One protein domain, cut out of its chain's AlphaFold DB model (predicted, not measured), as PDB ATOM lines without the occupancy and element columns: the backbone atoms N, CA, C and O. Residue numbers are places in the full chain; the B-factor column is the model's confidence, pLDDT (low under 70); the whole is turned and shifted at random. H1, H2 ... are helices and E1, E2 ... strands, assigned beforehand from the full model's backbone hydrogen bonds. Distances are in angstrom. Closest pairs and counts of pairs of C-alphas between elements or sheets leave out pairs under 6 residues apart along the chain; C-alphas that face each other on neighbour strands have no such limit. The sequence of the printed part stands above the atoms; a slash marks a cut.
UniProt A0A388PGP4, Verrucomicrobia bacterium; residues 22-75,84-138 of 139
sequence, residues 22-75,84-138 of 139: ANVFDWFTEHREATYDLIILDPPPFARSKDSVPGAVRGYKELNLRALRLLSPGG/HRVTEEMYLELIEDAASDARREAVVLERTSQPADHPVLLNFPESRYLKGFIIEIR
ATOM      1  N   ALA A  22      29.810 -13.114  57.716       96.12
ATOM      2  CA  ALA A  22      31.217 -13.480  57.674       96.12
ATOM      3  C   ALA A  22      31.997 -12.553  56.733       96.12
ATOM      4  O   ALA A  22      31.428 -11.915  55.842       96.12
ATOM      5  N   ASN A  23      33.316 -12.499  56.912       97.06
ATOM      6  CA  ASN A  23      34.197 -12.051  55.844       97.06
ATOM      7  C   ASN A  23      34.265 -13.164  54.794       97.06
ATOM      8  O   ASN A  23      34.586 -14.301  55.121       97.06
ATOM      9  N   VAL A  24      33.975 -12.843  53.534       97.06
ATOM     10  CA  VAL A  24      33.865 -13.855  52.474       97.06
ATOM     11  C   VAL A  24      35.169 -14.629  52.235       97.06
ATOM     12  O   VAL A  24      35.130 -15.820  51.937       97.06
ATOM     13  N   PHE A  25      36.335 -13.996  52.396       96.44
ATOM     14  CA  PHE A  25      37.619 -14.673  52.197       96.44
ATOM     15  C   PHE A  25      37.932 -15.628  53.350       96.44
ATOM     16  O   PHE A  25      38.373 -16.753  53.105       96.44
ATOM     17  N   ASP A  26      37.651 -15.221  54.587       97.50
ATOM     18  CA  ASP A  26      37.788 -16.095  55.757       97.50
ATOM     19  C   ASP A  26      36.817 -17.277  55.637       97.50
ATOM     20  O   ASP A  26      37.232 -18.431  55.739       97.50
ATOM     21  N   TRP A  27      35.572 -17.001  55.238       97.81
ATOM     22  CA  TRP A  27      34.545 -18.014  55.006       97.81
ATOM     23  C   TRP A  27      34.987 -19.073  53.988       97.81
ATOM     24  O   TRP A  27      34.919 -20.266  54.275       97.81
ATOM     25  N   PHE A  28      35.534 -18.667  52.834       97.38
ATOM     26  CA  PHE A  28      36.079 -19.617  51.855       97.38
ATOM     27  C   PHE A  28      37.244 -20.453  52.414       97.38
ATOM     28  O   PHE A  28      37.433 -21.594  52.001       97.38
ATOM     29  N   THR A  29      38.048 -19.892  53.325       96.25
ATOM     30  CA  THR A  29      39.171 -20.610  53.957       96.25
ATOM     31  C   THR A  29      38.666 -21.721  54.879       96.25
ATOM     32  O   THR A  29      39.218 -22.825  54.896       96.25
ATOM     33  N   GLU A  30      37.603 -21.431  55.628       97.31
ATOM     34  CA  GLU A  30      36.965 -22.353  56.570       97.31
ATOM     35  C   GLU A  30      36.139 -23.436  55.856       97.31
ATOM     36  O   GLU A  30      36.096 -24.576  56.313       97.31
ATOM     37  N   HIS A  31      35.573 -23.118  54.688       97.00
ATOM     38  CA  HIS A  31      34.666 -23.986  53.925       97.00
ATOM     39  C   HIS A  31      35.307 -24.595  52.671       97.00
ATOM     40  O   HIS A  31      34.628 -24.876  51.687       97.00
ATOM     41  N   ARG A  32      36.622 -24.833  52.692       94.62
ATOM     42  CA  ARG A  32      37.377 -25.360  51.537       94.62
ATOM     43  C   ARG A  32      36.895 -26.717  50.997       94.62
ATOM     44  O   ARG A  32      37.171 -27.028  49.847       94.62
ATOM     45  N   GLU A  33      36.209 -27.505  51.825       94.50
ATOM     46  CA  GLU A  33      35.659 -28.820  51.458       94.50
ATOM     47  C   GLU A  33      34.183 -28.740  51.023       94.50
ATOM     48  O   GLU A  33      33.572 -29.758  50.705       94.50
ATOM     49  N   ALA A  34      33.573 -27.551  51.064       96.06
ATOM     50  CA  ALA A  34      32.195 -27.375  50.631       96.06
ATOM     51  C   ALA A  34      32.080 -27.528  49.110       96.06
ATOM     52  O   ALA A  34      33.037 -27.346  48.357       96.06
ATOM     53  N   THR A  35      30.883 -27.866  48.641       97.12
ATOM     54  CA  THR A  35      30.597 -27.963  47.211       97.12
ATOM     55  C   THR A  35      29.228 -27.372  46.917       97.12
ATOM     56  O   THR A  35      28.283 -27.589  47.677       97.12
ATOM     57  N   TYR A  36      29.133 -26.626  45.822       98.25
ATOM     58  CA  TYR A  36      27.923 -25.945  45.378       98.25
ATOM     59  C   TYR A  36      27.695 -26.165  43.886       98.25
ATOM     60  O   TYR A  36      28.643 -26.198  43.105       98.25
ATOM     61  N   ASP A  37      26.428 -26.241  43.489       98.38
ATOM     62  CA  ASP A  37      26.038 -26.311  42.076       98.38
ATOM     63  C   ASP A  37      25.888 -24.920  41.442       98.38
ATOM     64  O   ASP A  37      25.924 -24.772  40.223       98.38
ATOM     65  N   LEU A  38      25.733 -23.881  42.269       98.50
ATOM     66  CA  LEU A  38      25.632 -22.487  41.850       98.50
ATOM     67  C   LEU A  38      26.305 -21.586  42.883       98.50
ATOM     68  O   LEU A  38      25.985 -21.650  44.071       98.50
ATOM     69  N   ILE A  39      27.183 -20.697  42.421       98.69
ATOM     70  CA  ILE A  39      27.753 -19.617  43.230       98.69
ATOM     71  C   ILE A  39      27.505 -18.284  42.526       98.69
ATOM     72  O   ILE A  39      27.705 -18.159  41.318       98.69
ATOM     73  N   ILE A  40      27.086 -17.276  43.297       98.69
ATOM     74  CA  ILE A  40      26.873 -15.905  42.823       98.69
ATOM     75  C   ILE A  40      27.850 -14.978  43.546       98.69
ATOM     76  O   ILE A  40      27.850 -14.904  44.775       98.69
ATOM     77  N   LEU A  41      28.668 -14.255  42.786       98.38
ATOM     78  CA  LEU A  41      29.612 -13.263  43.287       98.38
ATOM     79  C   LEU A  41      29.174 -11.863  42.849       98.38
ATOM     80  O   LEU A  41      29.477 -11.441  41.736       98.38
ATOM     81  N   ASP A  42      28.521 -11.129  43.750       96.88
ATOM     82  CA  ASP A  42      28.184  -9.706  43.577       96.88
ATOM     83  C   ASP A  42      28.916  -8.830  44.618       96.88
ATOM     84  O   ASP A  42      28.336  -8.376  45.610       96.88
ATOM     85  N   PRO A  43      30.244  -8.669  44.486       94.88
ATOM     86  CA  PRO A  43      31.040  -7.899  45.429       94.88
ATOM     87  C   PRO A  43      30.832  -6.380  45.275       94.88
ATOM     88  O   PRO A  43      30.601  -5.874  44.172       94.88
ATOM     89  N   PRO A  44      31.055  -5.598  46.350       92.25
ATOM     90  CA  PRO A  44      31.175  -4.148  46.231       92.25
ATOM     91  C   PRO A  44      32.357  -3.757  45.320       92.25
ATOM     92  O   PRO A  44      33.269  -4.557  45.084       92.25
ATOM     93  N   PRO A  45      32.419  -2.502  44.836       88.19
ATOM     94  CA  PRO A  45      33.519  -2.065  43.985       88.19
ATOM     95  C   PRO A  45      34.843  -2.070  44.763       88.19
ATOM     96  O   PRO A  45      35.034  -1.298  45.710       88.19
ATOM     97  N   PHE A  46      35.779  -2.923  44.339       86.88
ATOM     98  CA  PHE A  46      37.124  -3.000  44.917       86.88
ATOM     99  C   PHE A  46      38.020  -1.856  44.419       86.88
ATOM    100  O   PHE A  46      38.823  -1.324  45.183       86.88
ATOM    101  N   ALA A  47      37.859  -1.423  43.162       85.06
ATOM    102  CA  ALA A  47      38.642  -0.327  42.587       85.06
ATOM    103  C   ALA A  47      37.959   1.032  42.813       85.06
ATOM    104  O   ALA A  47      37.200   1.510  41.969       85.06
ATOM    105  N   ARG A  48      38.233   1.674  43.954       79.69
ATOM    106  CA  ARG A  48      37.673   2.999  44.297       79.69
ATOM    107  C   ARG A  48      38.448   4.167  43.670       79.69
ATOM    108  O   ARG A  48      37.885   5.233  43.441       79.69
ATOM    109  N   SER A  49      39.721   3.964  43.342       80.94
ATOM    110  CA  SER A  49      40.612   4.927  42.676       80.94
ATOM    111  C   SER A  49      41.418   4.257  41.555       80.94
ATOM    112  O   SER A  49      41.464   3.028  41.475       80.94
ATOM    113  N   LYS A  50      42.072   5.042  40.685       77.00
ATOM    114  CA  LYS A  50      42.960   4.496  39.638       77.00
ATOM    115  C   LYS A  50      44.097   3.666  40.244       77.00
ATOM    116  O   LYS A  50      44.325   2.544  39.806       77.00
ATOM    117  N   ASP A  51      44.709   4.157  41.318       83.69
ATOM    118  CA  ASP A  51      45.831   3.477  41.984       83.69
ATOM    119  C   ASP A  51      45.417   2.157  42.653       83.69
ATOM    120  O   ASP A  51      46.238   1.267  42.851       83.69
ATOM    121  N   SER A  52      44.126   1.996  42.970       86.50
ATOM    122  CA  SER A  52      43.592   0.767  43.568       86.50
ATOM    123  C   SER A  52      43.286  -0.348  42.561       86.50
ATOM    124  O   SER A  52      43.001  -1.468  42.979       86.50
ATOM    125  N   VAL A  53      43.346  -0.081  41.248       88.12
ATOM    126  CA  VAL A  53      42.983  -1.061  40.208       88.12
ATOM    127  C   VAL A  53      43.814  -2.349  40.292       88.12
ATOM    128  O   VAL A  53      43.204  -3.417  40.311       88.12
ATOM    129  N   PRO A  54      45.156  -2.316  40.437       90.31
ATOM    130  CA  PRO A  54      45.937  -3.551  40.554       90.31
ATOM    131  C   PRO A  54      45.549  -4.392  41.778       90.31
ATOM    132  O   PRO A  54      45.488  -5.619  41.702       90.31
ATOM    133  N   GLY A  55      45.251  -3.741  42.907       90.88
ATOM    134  CA  GLY A  55      44.768  -4.418  44.115       90.88
ATOM    135  C   GLY A  55      43.375  -5.017  43.927       90.88
ATOM    136  O   GLY A  55      43.125  -6.146  44.342       90.88
ATOM    137  N   ALA A  56      42.488  -4.298  43.238       91.69
ATOM    138  CA  ALA A  56      41.148  -4.767  42.922       91.69
ATOM    139  C   ALA A  56      41.163  -5.998  42.011       91.69
ATOM    140  O   ALA A  56      40.454  -6.957  42.297       91.69
ATOM    141  N   VAL A  57      41.997  -6.001  40.965       94.25
ATOM    142  CA  VAL A  57      42.160  -7.156  40.066       94.25
ATOM    143  C   VAL A  57      42.596  -8.393  40.851       94.25
ATOM    144  O   VAL A  57      41.985  -9.448  40.705       94.25
ATOM    145  N   ARG A  58      43.576  -8.259  41.757       95.25
ATOM    146  CA  ARG A  58      44.002  -9.366  42.634       95.25
ATOM    147  C   ARG A  58      42.864  -9.870  43.521       95.25
ATOM    148  O   ARG A  58      42.667 -11.075  43.618       95.25
ATOM    149  N   GLY A  59      42.105  -8.961  44.134       96.00
ATOM    150  CA  GLY A  59      40.960  -9.322  44.971       96.00
ATOM    151  C   GLY A  59      39.859 -10.046  44.190       96.00
ATOM    152  O   GLY A  59      39.332 -11.047  44.667       96.00
ATOM    153  N   TYR A  60      39.535  -9.580  42.980       97.50
ATOM    154  CA  TYR A  60      38.555 -10.236  42.113       97.50
ATOM    155  C   TYR A  60      39.029 -11.604  41.636       97.50
ATOM    156  O   TYR A  60      38.235 -12.545  41.644       97.50
ATOM    157  N   LYS A  61      40.306 -11.734  41.259       97.94
ATOM    158  CA  LYS A  61      40.890 -13.018  40.862       97.94
ATOM    159  C   LYS A  61      40.801 -14.027  42.004       97.94
ATOM    160  O   LYS A  61      40.299 -15.125  41.802       97.94
ATOM    161  N   GLU A  62      41.222 -13.638  43.209       98.00
ATOM    162  CA  GLU A  62      41.179 -14.511  44.389       98.00
ATOM    163  C   GLU A  62      39.744 -14.943  44.729       98.00
ATOM    164  O   GLU A  62      39.501 -16.111  45.032       98.00
ATOM    165  N   LEU A  63      38.782 -14.018  44.642       98.12
ATOM    166  CA  LEU A  63      37.372 -14.314  44.894       98.12
ATOM    167  C   LEU A  63      36.824 -15.348  43.896       98.12
ATOM    168  O   LEU A  63      36.203 -16.328  44.305       98.12
ATOM    169  N   ASN A  64      37.094 -15.154  42.601       98.44
ATOM    170  CA  ASN A  64      36.677 -16.087  41.555       98.44
ATOM    171  C   ASN A  64      37.381 -17.443  41.698       98.44
ATOM    172  O   ASN A  64      36.719 -18.472  41.638       98.44
ATOM    173  N   LEU A  65      38.689 -17.467  41.969       98.44
ATOM    174  CA  LEU A  65      39.460 -18.699  42.169       98.44
ATOM    175  C   LEU A  65      38.865 -19.566  43.284       98.44
ATOM    176  O   LEU A  65      38.685 -20.773  43.112       98.44
ATOM    177  N   ARG A  66      38.545 -18.958  44.431       98.19
ATOM    178  CA  ARG A  66      37.950 -19.680  45.563       98.19
ATOM    179  C   ARG A  66      36.559 -20.208  45.231       98.19
ATOM    180  O   ARG A  66      36.286 -21.366  45.526       98.19
ATOM    181  N   ALA A  67      35.725 -19.412  44.565       98.25
ATOM    182  CA  ALA A  67      34.413 -19.864  44.110       98.25
ATOM    183  C   ALA A  67      34.515 -21.050  43.139       98.25
ATOM    184  O   ALA A  67      33.868 -22.071  43.347       98.25
ATOM    185  N   LEU A  68      35.388 -20.963  42.132       97.81
ATOM    186  CA  LEU A  68      35.598 -22.017  41.135       97.81
ATOM    187  C   LEU A  68      36.018 -23.354  41.762       97.81
ATOM    188  O   LEU A  68      35.608 -24.414  41.291       97.81
ATOM    189  N   ARG A  69      36.809 -23.320  42.841       97.00
ATOM    190  CA  ARG A  69      37.221 -24.527  43.575       97.00
ATOM    191  C   ARG A  69      36.074 -25.203  44.322       97.00
ATOM    192  O   ARG A  69      36.116 -26.419  44.465       97.00
ATOM    193  N   LEU A  70      35.071 -24.445  44.766       97.81
ATOM    194  CA  LEU A  70      33.905 -24.989  45.467       97.81
ATOM    195  C   LEU A  70      32.766 -25.396  44.521       97.81
ATOM    196  O   LEU A  70      31.750 -25.902  44.987       97.81
ATOM    197  N   LEU A  71      32.887 -25.184  43.207       98.00
ATOM    198  CA  LEU A  71      31.856 -25.616  42.263       98.00
ATOM    199  C   LEU A  71      31.968 -27.106  41.941       98.00
ATOM    200  O   LEU A  71      33.054 -27.608  41.621       98.00
ATOM    201  N   SER A  72      30.828 -27.795  41.954       97.25
ATOM    202  CA  SER A  72      30.693 -29.156  41.432       97.25
ATOM    203  C   SER A  72      30.981 -29.205  39.919       97.25
ATOM    204  O   SER A  72      30.923 -28.181  39.228       97.25
ATOM    205  N   PRO A  73      31.346 -30.374  39.362       95.94
ATOM    206  CA  PRO A  73      31.304 -30.599  37.917       95.94
ATOM    207  C   PRO A  73      29.915 -30.273  37.347       95.94
ATOM    208  O   PRO A  73      28.912 -30.762  37.859       95.94
ATOM    209  N   GLY A  74      29.851 -29.448  36.300       97.31
ATOM    210  CA  GLY A  74      28.598 -28.918  35.750       97.31
ATOM    211  C   GLY A  74      28.015 -27.726  36.520       97.31
ATOM    212  O   GLY A  74      26.965 -27.214  36.137       97.31
ATOM    213  N   GLY A  75      28.673 -27.274  37.592       98.19
ATOM    214  CA  GLY A  75      28.234 -26.136  38.391       98.19
ATOM    215  C   GLY A  75      28.362 -24.799  37.658       98.19
ATOM    216  O   GLY A  75      29.185 -24.636  36.750       98.19
ATOM    217  N   HIS A  84      33.544   0.817  37.083       87.88
ATOM    218  CA  HIS A  84      33.886   1.381  35.762       87.88
ATOM    219  C   HIS A  84      35.394   1.352  35.437       87.88
ATOM    220  O   HIS A  84      35.783   1.493  34.285       87.88
ATOM    221  N   ARG A  85      36.266   1.200  36.447       89.81
ATOM    222  CA  ARG A  85      37.730   1.133  36.257       89.81
ATOM    223  C   ARG A  85      38.238  -0.253  35.892       89.81
ATOM    224  O   ARG A  85      39.397  -0.387  35.523       89.81
ATOM    225  N   VAL A  86      37.400  -1.265  36.074       91.88
ATOM    226  CA  VAL A  86      37.672  -2.636  35.659       91.88
ATOM    227  C   VAL A  86      36.862  -2.842  34.394       91.88
ATOM    228  O   VAL A  86      35.630  -2.877  34.464       91.88
ATOM    229  N   THR A  87      37.540  -2.898  33.249       92.94
ATOM    230  CA  THR A  87      36.866  -3.115  31.966       92.94
ATOM    231  C   THR A  87      36.331  -4.542  31.882       92.94
ATOM    232  O   THR A  87      36.641  -5.387  32.726       92.94
ATOM    233  N   GLU A  88      35.484  -4.807  30.892       94.62
ATOM    234  CA  GLU A  88      34.977  -6.158  30.647       94.62
ATOM    235  C   GLU A  88      36.112  -7.123  30.308       94.62
ATOM    236  O   GLU A  88      36.160  -8.218  30.856       94.62
ATOM    237  N   GLU A  89      37.065  -6.671  29.495       95.25
ATOM    238  CA  GLU A  89      38.240  -7.433  29.080       95.25
ATOM    239  C   GLU A  89      39.116  -7.779  30.284       95.25
ATOM    240  O   GLU A  89      39.394  -8.947  30.519       95.25
ATOM    241  N   MET A  90      39.445  -6.792  31.129       95.06
ATOM    242  CA  MET A  90      40.206  -7.035  32.361       95.06
ATOM    243  C   MET A  90      39.495  -8.011  33.304       95.06
ATOM    244  O   MET A  90      40.140  -8.773  34.024       95.06
ATOM    245  N   TYR A  91      38.161  -7.939  33.365       96.56
ATOM    246  CA  TYR A  91      37.370  -8.825  34.211       96.56
ATOM    247  C   TYR A  91      37.311 -10.247  33.645       96.56
ATOM    248  O   TYR A  91      37.339 -11.204  34.410       96.56
ATOM    249  N   LEU A  92      37.266 -10.397  32.324       96.94
ATOM    250  CA  LEU A  92      37.334 -11.701  31.680       96.94
ATOM    251  C   LEU A  92      38.724 -12.330  31.852       96.94
ATOM    252  O   LEU A  92      38.809 -13.459  32.319       96.94
ATOM    253  N   GLU A  93      39.798 -11.576  31.598       97.31
ATOM    254  CA  GLU A  93      41.187 -12.028  31.776       97.31
ATOM    255  C   GLU A  93      41.447 -12.535  33.205       97.31
ATOM    256  O   GLU A  93      42.026 -13.602  33.400       97.31
ATOM    257  N   LEU A  94      40.968 -11.824  34.236       96.75
ATOM    258  CA  LEU A  94      41.160 -12.288  35.617       96.75
ATOM    259  C   LEU A  94      40.344 -13.546  35.953       96.75
ATOM    260  O   LEU A  94      40.730 -14.290  36.856       96.75
ATOM    261  N   ILE A  95      39.216 -13.778  35.271       97.69
ATOM    262  CA  ILE A  95      38.422 -15.002  35.427       97.69
ATOM    263  C   ILE A  95      39.127 -16.165  34.726       97.69
ATOM    264  O   ILE A  95      39.194 -17.253  35.295       97.69
ATOM    265  N   GLU A  96      39.685 -15.939  33.535       97.69
ATOM    266  CA  GLU A  96      40.499 -16.918  32.806       97.69
ATOM    267  C   GLU A  96      41.701 -17.362  33.648       97.69
ATOM    268  O   GLU A  96      41.916 -18.557  33.865       97.69
ATOM    269  N   ASP A  97      42.419 -16.398  34.225       98.19
ATOM    270  CA  ASP A  97      43.504 -16.640  35.170       98.19
ATOM    271  C   ASP A  97      43.046 -17.459  36.389       98.19
ATOM    272  O   ASP A  97      43.740 -18.377  36.830       98.19
ATOM    273  N   ALA A  98      41.881 -17.132  36.956       98.25
ATOM    274  CA  ALA A  98      41.321 -17.854  38.094       98.25
ATOM    275  C   ALA A  98      40.921 -19.294  37.733       98.25
ATOM    276  O   ALA A  98      41.155 -20.207  38.523       98.25
ATOM    277  N   ALA A  99      40.352 -19.521  36.547       97.69
ATOM    278  CA  ALA A  99      40.001 -20.850  36.049       97.69
ATOM    279  C   ALA A  99      41.245 -21.710  35.789       97.69
ATOM    280  O   ALA A  99      41.282 -22.876  36.196       97.69
ATOM    281  N   SER A 100      42.290 -21.112  35.212       97.69
ATOM    282  CA  SER A 100      43.598 -21.746  35.029       97.69
ATOM    283  C   SER A 100      44.208 -22.179  36.369       97.69
ATOM    284  O   SER A 100      44.549 -23.351  36.553       97.69
ATOM    285  N   ASP A 101      44.233 -21.283  37.364       98.25
ATOM    286  CA  ASP A 101      44.739 -21.574  38.715       98.25
ATOM    287  C   ASP A 101      43.864 -22.586  39.485       98.25
ATOM    288  O   ASP A 101      44.353 -23.324  40.352       98.25
ATOM    289  N   ALA A 102      42.563 -22.643  39.179       96.94
ATOM    290  CA  ALA A 102      41.639 -23.651  39.695       96.94
ATOM    291  C   ALA A 102      41.790 -25.010  38.989       96.94
ATOM    292  O   ALA A 102      41.299 -26.010  39.514       96.94
ATOM    293  N   ARG A 103      42.471 -25.053  37.833       96.62
ATOM    294  CA  ARG A 103      42.548 -26.206  36.920       96.62
ATOM    295  C   ARG A 103      41.166 -26.722  36.523       96.62
ATOM    296  O   ARG A 103      40.917 -27.925  36.535       96.62
ATOM    297  N   ARG A 104      40.259 -25.797  36.212       96.06
ATOM    298  CA  ARG A 104      38.892 -26.100  35.782       96.06
ATOM    299  C   ARG A 104      38.681 -25.567  34.375       96.06
ATOM    300  O   ARG A 104      39.024 -24.423  34.089       96.06
ATOM    301  N   GLU A 105      38.106 -26.389  33.508       96.06
ATOM    302  CA  GLU A 105      37.649 -25.928  32.202       96.06
ATOM    303  C   GLU A 105      36.342 -25.147  32.385       96.06
ATOM    304  O   GLU A 105      35.360 -25.662  32.923       96.06
ATOM    305  N   ALA A 106      36.349 -23.884  31.970       96.12
ATOM    306  CA  ALA A 106      35.253 -22.947  32.162       96.12
ATOM    307  C   ALA A 106      34.689 -22.505  30.808       96.12
ATOM    308  O   ALA A 106      35.440 -22.158  29.896       96.12
ATOM    309  N   VAL A 107      33.365 -22.489  30.681       97.56
ATOM    310  CA  VAL A 107      32.658 -22.070  29.467       97.56
ATOM    311  C   VAL A 107      31.766 -20.884  29.790       97.56
ATOM    312  O   VAL A 107      30.877 -20.985  30.632       97.56
ATOM    313  N   VAL A 108      31.969 -19.764  29.096       98.00
ATOM    314  CA  VAL A 108      31.071 -18.607  29.188       98.00
ATOM    315  C   VAL A 108      29.762 -18.945  28.476       98.00
ATOM    316  O   VAL A 108      29.740 -19.104  27.256       98.00
ATOM    317  N   LEU A 109      28.675 -19.037  29.239       98.25
ATOM    318  CA  LEU A 109      27.323 -19.234  28.720       98.25
ATOM    319  C   LEU A 109      26.680 -17.907  28.316       98.25
ATOM    320  O   LEU A 109      26.007 -17.827  27.292       98.25
ATOM    321  N   GLU A 110      26.899 -16.860  29.113       98.25
ATOM    322  CA  GLU A 110      26.279 -15.557  28.895       98.25
ATOM    323  C   GLU A 110      27.185 -14.418  29.369       98.25
ATOM    324  O   GLU A 110      27.843 -14.507  30.410       98.25
ATOM    325  N   ARG A 111      27.185 -13.320  28.603       98.12
ATOM    326  CA  ARG A 111      27.709 -12.020  29.030       98.12
ATOM    327  C   ARG A 111      26.531 -11.142  29.429       98.12
ATOM    328  O   ARG A 111      25.646 -10.892  28.616       98.12
ATOM    329  N   THR A 112      26.538 -10.666  30.664       97.06
ATOM    330  CA  THR A 112      25.469  -9.847  31.240       97.06
ATOM    331  C   THR A 112      25.955  -8.420  31.468       97.06
ATOM    332  O   THR A 112      27.141  -8.163  31.687       97.06
ATOM    333  N   SER A 113      25.024  -7.473  31.411       95.69
ATOM    334  CA  SER A 113      25.305  -6.055  31.617       95.69
ATOM    335  C   SER A 113      24.117  -5.364  32.280       95.69
ATOM    336  O   SER A 113      23.109  -5.990  32.612       95.69
ATOM    337  N   GLN A 114      24.257  -4.065  32.508       96.00
ATOM    338  CA  GLN A 114      23.203  -3.221  33.051       96.00
ATOM    339  C   GLN A 114      21.900  -3.257  32.218       96.00
ATOM    340  O   GLN A 114      21.954  -3.217  30.986       96.00
ATOM    341  N   PRO A 115      20.731  -3.325  32.882       96.88
ATOM    342  CA  PRO A 115      19.429  -3.360  32.221       96.88
ATOM    343  C   PRO A 115      19.058  -2.029  31.548       96.88
ATOM    344  O   PRO A 115      19.726  -1.009  31.704       96.88
ATOM    345  N   ALA A 116      17.963  -2.034  30.783       96.75
ATOM    346  CA  ALA A 116      17.528  -0.890  29.976       96.75
ATOM    347  C   ALA A 116      17.162   0.369  30.792       96.75
ATOM    348  O   ALA A 116      17.221   1.476  30.261       96.75
ATOM    349  N   ASP A 117      16.806   0.220  32.069       97.50
ATOM    350  CA  ASP A 117      16.590   1.327  33.010       97.50
ATOM    351  C   ASP A 117      17.908   1.958  33.512       97.50
ATOM    352  O   ASP A 117      17.885   3.012  34.146       97.50
ATOM    353  N   HIS A 118      19.057   1.369  33.163       96.50
ATOM    354  CA  HIS A 118      20.413   1.850  33.434       96.50
ATOM    355  C   HIS A 118      21.217   1.971  32.121       96.50
ATOM    356  O   HIS A 118      22.194   1.244  31.909       96.50
ATOM    357  N   PRO A 119      20.827   2.872  31.201       95.62
ATOM    358  CA  PRO A 119      21.377   2.906  29.851       95.62
ATOM    359  C   PRO A 119      22.877   3.226  29.819       95.62
ATOM    360  O   PRO A 119      23.382   4.049  30.585       95.62
ATOM    361  N   VAL A 120      23.579   2.616  28.861       95.75
ATOM    362  CA  VAL A 120      24.953   2.986  28.503       95.75
ATOM    363  C   VAL A 120      24.914   4.116  27.478       95.75
ATOM    364  O   VAL A 120      24.332   3.983  26.403       95.75
ATOM    365  N   LEU A 121      25.572   5.222  27.795       96.12
ATOM    366  CA  LEU A 121      25.712   6.378  26.920       96.12
ATOM    367  C   LEU A 121      26.877   6.174  25.945       96.12
ATOM    368  O   LEU A 121      28.012   5.939  26.357       96.12
ATOM    369  N   LEU A 122      26.618   6.327  24.643       95.75
ATOM    370  CA  LEU A 122      27.629   6.128  23.593       95.75
ATOM    371  C   LEU A 122      28.810   7.105  23.693       95.75
ATOM    372  O   LEU A 122      29.936   6.761  23.352       95.75
ATOM    373  N   ASN A 123      28.553   8.323  24.161       96.88
ATOM    374  CA  ASN A 123      29.538   9.392  24.318       96.88
ATOM    375  C   ASN A 123      30.130   9.475  25.734       96.88
ATOM    376  O   ASN A 123      30.905  10.388  26.010       96.88
ATOM    377  N   PHE A 124      29.760   8.556  26.627       94.81
ATOM    378  CA  PHE A 124      30.285   8.484  27.988       94.81
ATOM    379  C   PHE A 124      30.487   7.010  28.379       94.81
ATOM    380  O   PHE A 124      29.648   6.439  29.085       94.81
ATOM    381  N   PRO A 125      31.563   6.364  27.884       89.31
ATOM    382  CA  PRO A 125      31.831   4.940  28.100       89.31
ATOM    383  C   PRO A 125      31.864   4.527  29.576       89.31
ATOM    384  O   PRO A 125      31.511   3.397  29.901       89.31
ATOM    385  N   GLU A 126      32.210   5.443  30.483       91.06
ATOM    386  CA  GLU A 126      32.200   5.237  31.934       91.06
ATOM    387  C   GLU A 126      30.805   4.914  32.495       91.06
ATOM    388  O   GLU A 126      30.704   4.360  33.590       91.06
ATOM    389  N   SER A 127      29.730   5.212  31.751       94.06
ATOM    390  CA  SER A 127      28.372   4.755  32.080       94.06
ATOM    391  C   SER A 127      28.213   3.236  32.017       94.06
ATOM    392  O   SER A 127      27.308   2.715  32.663       94.06
ATOM    393  N   ARG A 128      29.079   2.513  31.290       93.56
ATOM    394  CA  ARG A 128      29.123   1.046  31.284       93.56
ATOM    395  C   ARG A 128      29.964   0.547  32.456       93.56
ATOM    396  O   ARG A 128      31.147   0.244  32.309       93.56
ATOM    397  N   TYR A 129      29.364   0.473  33.638       94.00
ATOM    398  CA  TYR A 129      30.090   0.104  34.858       94.00
ATOM    399  C   TYR A 129      29.853  -1.345  35.295       94.00
ATOM    400  O   TYR A 129      30.728  -1.915  35.957       94.00
ATOM    401  N   LEU A 130      28.706  -1.941  34.944       96.19
ATOM    402  CA  LEU A 130      28.354  -3.310  35.320       96.19
ATOM    403  C   LEU A 130      28.776  -4.293  34.229       96.19
ATOM    404  O   LEU A 130      28.330  -4.182  33.088       96.19
ATOM    405  N   LYS A 131      29.600  -5.270  34.606       95.38
ATOM    406  CA  LYS A 131      29.923  -6.432  33.779       95.38
ATOM    407  C   LYS A 131      29.642  -7.680  34.589       95.38
ATOM    408  O   LYS A 131      29.982  -7.713  35.775       95.38
ATOM    409  N   GLY A 132      29.062  -8.688  33.958       97.62
ATOM    410  CA  GLY A 132      28.887  -9.986  34.581       97.62
ATOM    411  C   GLY A 132      29.002 -11.121  33.585       97.62
ATOM    412  O   GLY A 132      28.702 -10.960  32.404       97.62
ATOM    413  N   PHE A 133      29.396 -12.284  34.079       98.56
ATOM    414  CA  PHE A 133      29.525 -13.494  33.283       98.56
ATOM    415  C   PHE A 133      28.799 -14.645  33.969       98.56
ATOM    416  O   PHE A 133      28.929 -14.825  35.181       98.56
ATOM    417  N   ILE A 134      28.055 -15.418  33.177       98.62
ATOM    418  CA  ILE A 134      27.508 -16.714  33.579       98.62
ATOM    419  C   ILE A 134      28.402 -17.787  32.978       98.62
ATOM    420  O   ILE A 134      28.596 -17.828  31.761       98.62
ATOM    421  N   ILE A 135      28.977 -18.622  33.834       98.50
ATOM    422  CA  ILE A 135      30.045 -19.551  33.482       98.50
ATOM    423  C   ILE A 135      29.677 -20.942  33.976       98.50
ATOM    424  O   ILE A 135      29.324 -21.109  35.136       98.50
ATOM    425  N   GLU A 136      29.793 -21.935  33.108       98.25
ATOM    426  CA  GLU A 136      29.670 -23.350  33.455       98.25
ATOM    427  C   GLU A 136      31.054 -23.966  33.622       98.25
ATOM    428  O   GLU A 136      31.948 -23.726  32.807       98.25
ATOM    429  N   ILE A 137      31.219 -24.799  34.646       96.81
ATOM    430  CA  ILE A 137      32.432 -25.589  34.825       96.81
ATOM    431  C   ILE A 137      32.240 -26.980  34.240       96.81
ATOM    432  O   ILE A 137      31.402 -27.749  34.708       96.81
ATOM    433  N   ARG A 138      33.042 -27.322  33.229       92.06
ATOM    434  CA  ARG A 138      33.057 -28.666  32.643       92.06
ATOM    435  C   ARG A 138      33.685 -29.664  33.625       92.06
ATOM    436  O   ARG A 138      34.465 -29.286  34.505       92.06
TER     437      ARG A 138
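What this domain is: This is residues 22 to 75 and 84 to 138 of the 139 residues of a protein of Verrucomicrobia bacterium (UniProt A0A388PGP4). Two layers are packed loosely face to face: helices H2 and H3, crossing at a steep tilt, cover one face of a strand layer made by the hairpin E3 and E4, with E1 beyond a gap next to E4. H1 packs on H2 at one side, and the long link from E3 to E4 reaches out at one end. The printed part has 109 residues, with three named helices and four named strands in the order H1 E1 H2 E2 H3 E3 E4; the sheet E3 - E4 is antiparallel and the class is mixed. The whole is compact, with a radius of gyration of the C-alphas of 14.7 A, and elongated, spanning 46 by 30 by 24 A.

Where its parts are: H1 is residues 24 to 30, beginning at C-alpha 24 (33.865, -13.855, 52.474). E1 is residues 36 to 41, H2 residues 53 to 70 with 26.1 A, E2 residues 71 to 75. H3 is residues 88 to 102, 20.8 A; E3, residues 106 to 113, measures 19.6 A and bends by 61 degrees at residue 109. E4 is residues 131 to 137, 19.3 A, ending at C-alpha 137 (32.432, -25.589, 34.825).

How they stand to each other: E3 and E4 form a hairpin, with N 109 and O 134 2.8 A apart, within hydrogen-bond range. E1 and E4 are near each other. E1 and E2 pair with no named strand; the closest C-alphas of these two, Asp 37 and Gly 75, are 4.3 A apart. H2 and H3 touch, their closest C-alphas, Leu 65 and Ala 98, 4.6 A apart, at a steep tilt of 45 degrees, the same way. H1 and H2 only just touch, with 3 pairs of C-alphas within 8 A, the closest Phe 28 and Arg 66, 6.6 A. In H1, H2 and H3 every O i to N i+4 pair is within hydrogen-bond range. H1 and H3 are apart.

The domain as a whole: The C-alphas of Glu 33 and Asn 123, the two farthest apart, are 47.3 A apart. Residues 76 to 83 are cut out, and C-alphas 75 and 84 are 28.2 A apart. The links E1 to H2 and E3 to E4 are long. No printed residue is under 70 in pLDDT.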